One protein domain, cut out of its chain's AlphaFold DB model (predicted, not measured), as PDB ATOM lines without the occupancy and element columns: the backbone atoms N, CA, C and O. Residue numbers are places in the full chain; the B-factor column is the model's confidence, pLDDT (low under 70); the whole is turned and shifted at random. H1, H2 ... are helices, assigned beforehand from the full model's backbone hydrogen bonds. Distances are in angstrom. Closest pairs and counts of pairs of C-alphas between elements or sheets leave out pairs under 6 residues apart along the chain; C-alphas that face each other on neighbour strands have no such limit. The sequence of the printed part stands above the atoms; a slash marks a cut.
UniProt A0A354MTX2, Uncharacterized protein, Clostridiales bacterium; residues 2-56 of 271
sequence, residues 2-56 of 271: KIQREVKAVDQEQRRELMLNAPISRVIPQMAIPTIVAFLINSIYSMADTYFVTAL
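This is residues 2 to 56 of the 271 residues of an uncharacterized protein of Clostridiales bacterium (UniProt A0A354MTX2). Two long helices, H1 and then H2, meet near their ends at a tight link and make a V, its arms at 65 degrees, with the longer arm made by H2. Nothing fills the space between the arms. The printed part has 55 residues and two named helices, is all helix, and is extended, with a radius of gyration of the C-alphas of 18.5 A and spans of 53 by 35 by 9 A.

Find C-alpha 3 at (-16.544, -59.755, -23.282); from there H1, residues 3 to 21, runs 26.5 A to C-alpha 21. After two residues, H2, residues 24 to 54, runs 45.3 A to C-alpha 54 at (-54.497, -44.360, 3.607), with a kink of 25 degrees near residue 31.

Look at Met 19 and Val 27, whose C-alphas, 7.0 A apart, are the closest of H1 and H2; the helices are close but not clearly touching. They run opposite ways at a steep tilt of 65 degrees. O i to N i+4 pairs are within hydrogen-bond range in 14 of 15 cases in H1 and 23 of 27 in H2.

The C-alphas of Asn 21 and Leu 56, the two farthest apart, are 54.7 A apart. The printed part has no cut. Look for pLDDT under 70 at residues 2 to 10 and residue 15.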
ATOM      1  N   LYS A   2     -14.614 -62.261 -20.288       53.06
ATOM      2  CA  LYS A   2     -13.787 -61.266 -21.015       53.06
ATOM      3  C   LYS A   2     -14.606 -60.222 -21.796       53.06
ATOM      4  O   LYS A   2     -14.350 -59.038 -21.640       53.06
ATOM      5  N   ILE A   3     -15.667 -60.644 -22.487       67.75
ATOM      6  CA  ILE A   3     -16.544 -59.755 -23.282       67.75
ATOM      7  C   ILE A   3     -17.157 -58.627 -22.426       67.75
ATOM      8  O   ILE A   3     -17.129 -57.466 -22.804       67.75
ATOM      9  N   GLN A   4     -17.591 -58.931 -21.198       60.38
ATOM     10  CA  GLN A   4     -18.126 -57.937 -20.249       60.38
ATOM     11  C   GLN A   4     -17.067 -56.963 -19.690       60.38
ATOM     12  O   GLN A   4     -17.407 -56.004 -19.003       60.38
ATOM     13  N   ARG A   5     -15.764 -57.227 -19.876       55.91
ATOM     14  CA  ARG A   5     -14.700 -56.259 -19.549       55.91
ATOM     15  C   ARG A   5     -14.486 -55.303 -20.710       55.91
ATOM     16  O   ARG A   5     -14.393 -54.108 -20.473       55.91
ATOM     17  N   GLU A   6     -14.462 -55.832 -21.926       54.88
ATOM     18  CA  GLU A   6     -14.221 -55.035 -23.129       54.88
ATOM     19  C   GLU A   6     -15.393 -54.109 -23.442       54.88
ATOM     20  O   GLU A   6     -15.171 -52.928 -23.657       54.88
ATOM     21  N   VAL A   7     -16.640 -54.577 -23.306       60.91
ATOM     22  CA  VAL A   7     -17.829 -53.719 -23.469       60.91
ATOM     23  C   VAL A   7     -17.844 -52.569 -22.453       60.91
ATOM     24  O   VAL A   7     -18.159 -51.439 -22.806       60.91
ATOM     25  N   LYS A   8     -17.446 -52.822 -21.199       59.31
ATOM     26  CA  LYS A   8     -17.396 -51.780 -20.157       59.31
ATOM     27  C   LYS A   8     -16.256 -50.779 -20.361       59.31
ATOM     28  O   LYS A   8     -16.436 -49.603 -20.070       59.31
ATOM     29  N   ALA A   9     -15.097 -51.242 -20.826       59.69
ATOM     30  CA  ALA A   9     -13.957 -50.374 -21.105       59.69
ATOM     31  C   ALA A   9     -14.212 -49.488 -22.337       59.69
ATOM     32  O   ALA A   9     -13.883 -48.306 -22.315       59.69
ATOM     33  N   VAL A  10     -14.860 -50.039 -23.372       58.03
ATOM     34  CA  VAL A  10     -15.272 -49.289 -24.568       58.03
ATOM     35  C   VAL A  10     -16.355 -48.254 -24.231       58.03
ATOM     36  O   VAL A  10     -16.262 -47.128 -24.706       58.03
ATOM     37  N   ASP A  11     -17.316 -48.576 -23.352       72.44
ATOM     38  CA  ASP A  11     -18.352 -47.630 -22.889       72.44
ATOM     39  C   ASP A  11     -17.768 -46.431 -22.121       72.44
ATOM     40  O   ASP A  11     -18.176 -45.290 -22.334       72.44
ATOM     41  N   GLN A  12     -16.779 -46.663 -21.250       70.19
ATOM     42  CA  GLN A  12     -16.153 -45.582 -20.482       70.19
ATOM     43  C   GLN A  12     -15.330 -44.627 -21.337       70.19
ATOM     44  O   GLN A  12     -15.398 -43.416 -21.121       70.19
ATOM     45  N   GLU A  13     -14.564 -45.159 -22.288       73.50
ATOM     46  CA  GLU A  13     -13.774 -44.329 -23.193       73.50
ATOM     47  C   GLU A  13     -14.694 -43.520 -24.107       73.50
ATOM     48  O   GLU A  13     -14.530 -42.311 -24.228       73.50
ATOM     49  N   GLN A  14     -15.753 -44.144 -24.637       75.31
ATOM     50  CA  GLN A  14     -16.784 -43.445 -25.406       75.31
ATOM     51  C   GLN A  14     -17.485 -42.359 -24.587       75.31
ATOM     52  O   GLN A  14     -17.726 -41.273 -25.101       75.31
ATOM     53  N   ARG A  15     -17.796 -42.597 -23.307       69.94
ATOM     54  CA  ARG A  15     -18.376 -41.572 -22.423       69.94
ATOM     55  C   ARG A  15     -17.418 -40.425 -22.136       69.94
ATOM     56  O   ARG A  15     -17.862 -39.282 -22.102       69.94
ATOM     57  N   ARG A  16     -16.129 -40.711 -21.941       70.00
ATOM     58  CA  ARG A  16     -15.095 -39.679 -21.783       70.00
ATOM     59  C   ARG A  16     -14.962 -38.838 -23.047       70.00
ATOM     60  O   ARG A  16     -15.037 -37.620 -22.955       70.00
ATOM     61  N   GLU A  17     -14.860 -39.480 -24.203       77.12
ATOM     62  CA  GLU A  17     -14.856 -38.842 -25.524       77.12
ATOM     63  C   GLU A  17     -16.111 -37.985 -25.746       77.12
ATOM     64  O   GLU A  17     -16.010 -36.825 -26.131       77.12
ATOM     65  N   LEU A  18     -17.302 -38.499 -25.417       73.06
ATOM     66  CA  LEU A  18     -18.559 -37.749 -25.501       73.06
ATOM     67  C   LEU A  18     -18.572 -36.525 -24.575       73.06
ATOM     68  O   LEU A  18     -19.096 -35.487 -24.960       73.06
ATOM     69  N   MET A  19     -18.013 -36.620 -23.367       72.38
ATOM     70  CA  MET A  19     -17.948 -35.479 -22.445       72.38
ATOM     71  C   MET A  19     -16.871 -34.451 -22.818       72.38
ATOM     72  O   MET A  19     -17.006 -33.293 -22.434       72.38
ATOM     73  N   LEU A  20     -15.815 -34.852 -23.535       74.88
ATOM     74  CA  LEU A  20     -14.686 -33.984 -23.895       74.88
ATOM     75  C   LEU A  20     -14.827 -33.347 -25.287       74.88
ATOM     76  O   LEU A  20     -14.457 -32.187 -25.451       74.88
ATOM     77  N   ASN A  21     -15.361 -34.079 -26.270       75.38
ATOM     78  CA  ASN A  21     -15.321 -33.700 -27.688       75.38
ATOM     79  C   ASN A  21     -16.694 -33.333 -28.282       75.38
ATOM     80  O   ASN A  21     -16.753 -32.740 -29.358       75.38
ATOM     81  N   ALA A  22     -17.811 -33.680 -27.632       76.38
ATOM     82  CA  ALA A  22     -19.141 -33.410 -28.182       76.38
ATOM     83  C   ALA A  22     -19.675 -32.016 -27.785       76.38
ATOM     84  O   ALA A  22     -19.375 -31.515 -26.699       76.38
ATOM     85  N   PRO A  23     -20.526 -31.387 -28.621       80.00
ATOM     86  CA  PRO A  23     -21.138 -30.109 -28.284       80.00
ATOM     87  C   PRO A  23     -22.054 -30.239 -27.059       80.00
ATOM     88  O   PRO A  23     -22.897 -31.139 -26.977       80.00
ATOM     89  N   ILE A  24     -21.924 -29.284 -26.134       77.06
ATOM     90  CA  ILE A  24     -22.657 -29.209 -24.855       77.06
ATOM     91  C   ILE A  24     -24.175 -29.366 -25.053       77.06
ATOM     92  O   ILE A  24     -24.842 -30.051 -24.277       77.06
ATOM     93  N   SER A  25     -24.710 -28.815 -26.147       79.06
ATOM     94  CA  SER A  25     -26.130 -28.878 -26.512       79.06
ATOM     95  C   SER A  25     -26.667 -30.296 -26.738       79.06
ATOM     96  O   SER A  25     -27.869 -30.512 -26.612       79.06
ATOM     97  N   ARG A  26     -25.806 -31.274 -27.047       78.69
ATOM     98  CA  ARG A  26     -26.202 -32.674 -27.270       78.69
ATOM     99  C   ARG A  26     -25.982 -33.558 -26.041       78.69
ATOM    100  O   ARG A  26     -26.758 -34.484 -25.815       78.69
ATOM    101  N   VAL A  27     -24.963 -33.266 -25.234       81.62
ATOM    102  CA  VAL A  27     -24.585 -34.090 -24.070       81.62
ATOM    103  C   VAL A  27     -25.555 -33.899 -22.903       81.62
ATOM    104  O   VAL A  27     -25.972 -34.880 -22.284       81.62
ATOM    105  N   ILE A  28     -25.962 -32.656 -22.628       84.31
ATOM    106  CA  ILE A  28     -26.903 -32.333 -21.545       84.31
ATOM    107  C   ILE A  28     -28.228 -33.101 -21.688       84.31
ATOM    108  O   ILE A  28     -28.587 -33.811 -20.747       84.31
ATOM    109  N   PRO A  29     -28.954 -33.050 -22.830       84.19
ATOM    110  CA  PRO A  29     -30.224 -33.764 -22.948       84.19
ATOM    111  C   PRO A  29     -30.052 -35.286 -22.883       84.19
ATOM    112  O   PRO A  29     -30.877 -35.959 -22.271       84.19
ATOM    113  N   GLN A  30     -28.962 -35.841 -23.429       81.38
ATOM    114  CA  GLN A  30     -28.695 -37.283 -23.379       81.38
ATOM    115  C   GLN A  30     -28.535 -37.801 -21.938       81.38
ATOM    116  O   GLN A  30     -28.938 -38.925 -21.639       81.38
ATOM    117  N   MET A  31     -27.987 -36.976 -21.044       79.12
ATOM    118  CA  MET A  31     -27.836 -37.294 -19.622       79.12
ATOM    119  C   MET A  31     -29.066 -36.907 -18.786       79.12
ATOM    120  O   MET A  31     -29.349 -37.563 -17.788       79.12
ATOM    121  N   ALA A  32     -29.814 -35.876 -19.185       84.88
ATOM    122  CA  ALA A  32     -30.991 -35.395 -18.461       84.88
ATOM    123  C   ALA A  32     -32.218 -36.303 -18.631       84.88
ATOM    124  O   ALA A  32     -32.948 -36.523 -17.664       84.88
ATOM    125  N   ILE A  33     -32.436 -36.870 -19.825       87.25
ATOM    126  CA  ILE A  33     -33.565 -37.775 -20.109       87.25
ATOM    127  C   ILE A  33     -33.679 -38.922 -19.083       87.25
ATOM    128  O   ILE A  33     -34.751 -39.062 -18.488       87.25
ATOM    129  N   PRO A  34     -32.629 -39.724 -18.806       88.12
ATOM    130  CA  PRO A  34     -32.743 -40.816 -17.838       88.12
ATOM    131  C   PRO A  34     -33.017 -40.316 -16.411       88.12
ATOM    132  O   PRO A  34     -33.748 -40.965 -15.665       88.12
ATOM    133  N   THR A  35     -32.483 -39.151 -16.033       84.44
ATOM    134  CA  THR A  35     -32.735 -38.542 -14.720       84.44
ATOM    135  C   THR A  35     -34.194 -38.105 -14.576       84.44
ATOM    136  O   THR A  35     -34.825 -38.419 -13.571       84.44
ATOM    137  N   ILE A  36     -34.761 -37.449 -15.590       91.69
ATOM    138  CA  ILE A  36     -36.164 -37.008 -15.595       91.69
ATOM    139  C   ILE A  36     -37.112 -38.210 -15.493       91.69
ATOM    140  O   ILE A  36     -38.037 -38.198 -14.683       91.69
ATOM    141  N   VAL A  37     -36.852 -39.272 -16.262       92.25
ATOM    142  CA  VAL A  37     -37.648 -40.509 -16.223       92.25
ATOM    143  C   VAL A  37     -37.598 -41.157 -14.834       92.25
ATOM    144  O   VAL A  37     -38.636 -41.561 -14.308       92.25
ATOM    145  N   ALA A  38     -36.426 -41.195 -14.194       84.75
ATOM    146  CA  ALA A  38     -36.290 -41.716 -12.835       84.75
ATOM    147  C   ALA A  38     -37.091 -40.894 -11.806       84.75
ATOM    148  O   ALA A  38     -37.777 -41.468 -10.958       84.75
ATOM    149  N   PHE A  39     -37.061 -39.559 -11.901       87.94
ATOM    150  CA  PHE A  39     -37.845 -38.685 -11.021       87.94
ATOM    151  C   PHE A  39     -39.361 -38.824 -11.237       87.94
ATOM    152  O   PHE A  39     -40.113 -38.835 -10.261       87.94
ATOM    153  N   LEU A  40     -39.809 -39.001 -12.484       92.88
ATOM    154  CA  LEU A  40     -41.209 -39.282 -12.823       92.88
ATOM    155  C   LEU A  40     -41.700 -40.579 -12.175       92.88
ATOM    156  O   LEU A  40     -42.744 -40.590 -11.521       92.88
ATOM    157  N   ILE A  41     -40.920 -41.654 -12.298       91.50
ATOM    158  CA  ILE A  41     -41.249 -42.943 -11.681       91.50
ATOM    159  C   ILE A  41     -41.326 -42.797 -10.155       91.50
ATOM    160  O   ILE A  41     -42.309 -43.220  -9.550       91.50
ATOM    161  N   ASN A  42     -40.344 -42.136  -9.533       84.44
ATOM    162  CA  ASN A  42     -40.320 -41.897  -8.086       84.44
ATOM    163  C   ASN A  42     -41.576 -41.151  -7.587       84.44
ATOM    164  O   ASN A  42     -42.122 -41.479  -6.531       84.44
ATOM    165  N   SER A  43     -42.062 -40.169  -8.350       89.19
ATOM    166  CA  SER A  43     -43.291 -39.435  -8.024       89.19
ATOM    167  C   SER A  43     -44.538 -40.328  -8.077       89.19
ATOM    168  O   SER A  43     -45.322 -40.340  -7.125       89.19
ATOM    169  N   ILE A  44     -44.681 -41.146  -9.126       94.12
ATOM    170  CA  ILE A  44     -45.805 -42.089  -9.264       94.12
ATOM    171  C   ILE A  44     -45.799 -43.108  -8.117       94.12
ATOM    172  O   ILE A  44     -46.845 -43.371  -7.520       94.12
ATOM    173  N   TYR A  45     -44.625 -43.636  -7.754       85.62
ATOM    174  CA  TYR A  45     -44.484 -44.551  -6.619       85.62
ATOM    175  C   TYR A  45     -44.887 -43.903  -5.292       85.62
ATOM    176  O   TYR A  45     -45.604 -44.523  -4.510       85.62
ATOM    177  N   SER A  46     -44.486 -42.650  -5.058       85.56
ATOM    178  CA  SER A  46     -44.829 -41.913  -3.831       85.56
ATOM    179  C   SER A  46     -46.345 -41.706  -3.691       85.56
ATOM    180  O   SER A  46     -46.905 -41.819  -2.597       85.56
ATOM    181  N   MET A  47     -47.030 -41.450  -4.810       84.62
ATOM    182  CA  MET A  47     -48.486 -41.303  -4.854       84.62
ATOM    183  C   MET A  47     -49.206 -42.642  -4.632       84.62
ATOM    184  O   MET A  47     -50.143 -42.713  -3.835       84.62
ATOM    185  N   ALA A  48     -48.754 -43.709  -5.295       88.19
ATOM    186  CA  ALA A  48     -49.334 -45.040  -5.146       88.19
ATOM    187  C   ALA A  48     -49.182 -45.578  -3.714       88.19
ATOM    188  O   ALA A  48     -50.143 -46.098  -3.148       88.19
ATOM    189  N   ASP A  49     -48.005 -45.415  -3.102       80.69
ATOM    190  CA  ASP A  49     -47.751 -45.859  -1.728       80.69
ATOM    191  C   ASP A  49     -48.695 -45.169  -0.733       80.69
ATOM    192  O   ASP A  49     -49.399 -45.834   0.031       80.69
ATOM    193  N   THR A  50     -48.820 -43.843  -0.836       79.81
ATOM    194  CA  THR A  50     -49.706 -43.049   0.028       79.81
ATOM    195  C   THR A  50     -51.178 -43.450  -0.135       79.81
ATOM    196  O   THR A  50     -51.905 -43.581   0.855       79.81
ATOM    197  N   TYR A  51     -51.629 -43.703  -1.369       85.50
ATOM    198  CA  TYR A  51     -53.000 -44.148  -1.641       85.50
ATOM    199  C   TYR A  51     -53.313 -45.485  -0.958       85.50
ATOM    200  O   TYR A  51     -54.327 -45.636  -0.277       85.50
ATOM    201  N   PHE A  52     -52.413 -46.460  -1.073       83.38
ATOM    202  CA  PHE A  52     -52.626 -47.758  -0.448       83.38
ATOM    203  C   PHE A  52     -52.478 -47.742   1.074       83.38
ATOM    204  O   PHE A  52     -53.081 -48.584   1.736       83.38
ATOM    205  N   VAL A  53     -51.657 -46.849   1.628       77.06
ATOM    206  CA  VAL A  53     -51.493 -46.699   3.080       77.06
ATOM    207  C   VAL A  53     -52.746 -46.097   3.711       77.06
ATOM    208  O   VAL A  53     -53.220 -46.595   4.731       77.06
ATOM    209  N   THR A  54     -53.309 -45.061   3.089       78.56
ATOM    210  CA  THR A  54     -54.497 -44.360   3.607       78.56
ATOM    211  C   THR A  54     -55.764 -45.217   3.537       78.56
ATOM    212  O   THR A  54     -56.632 -45.112   4.404       78.56
ATOM    213  N   ALA A  55     -55.841 -46.149   2.582       80.88
ATOM    214  CA  ALA A  55     -56.953 -47.092   2.451       80.88
ATOM    215  C   ALA A  55     -57.037 -48.161   3.569       80.88
ATOM    216  O   ALA A  55     -58.047 -48.852   3.673       80.88
ATOM    217  N   LEU A  56     -56.007 -48.319   4.417       78.81
ATOM    218  CA  LEU A  56     -55.938 -49.360   5.464       78.81
ATOM    219  C   LEU A  56     -56.615 -48.968   6.796       78.81
ATOM    220  O   LEU A  56     -56.651 -49.774   7.726       78.81
TER     221      LEU A  56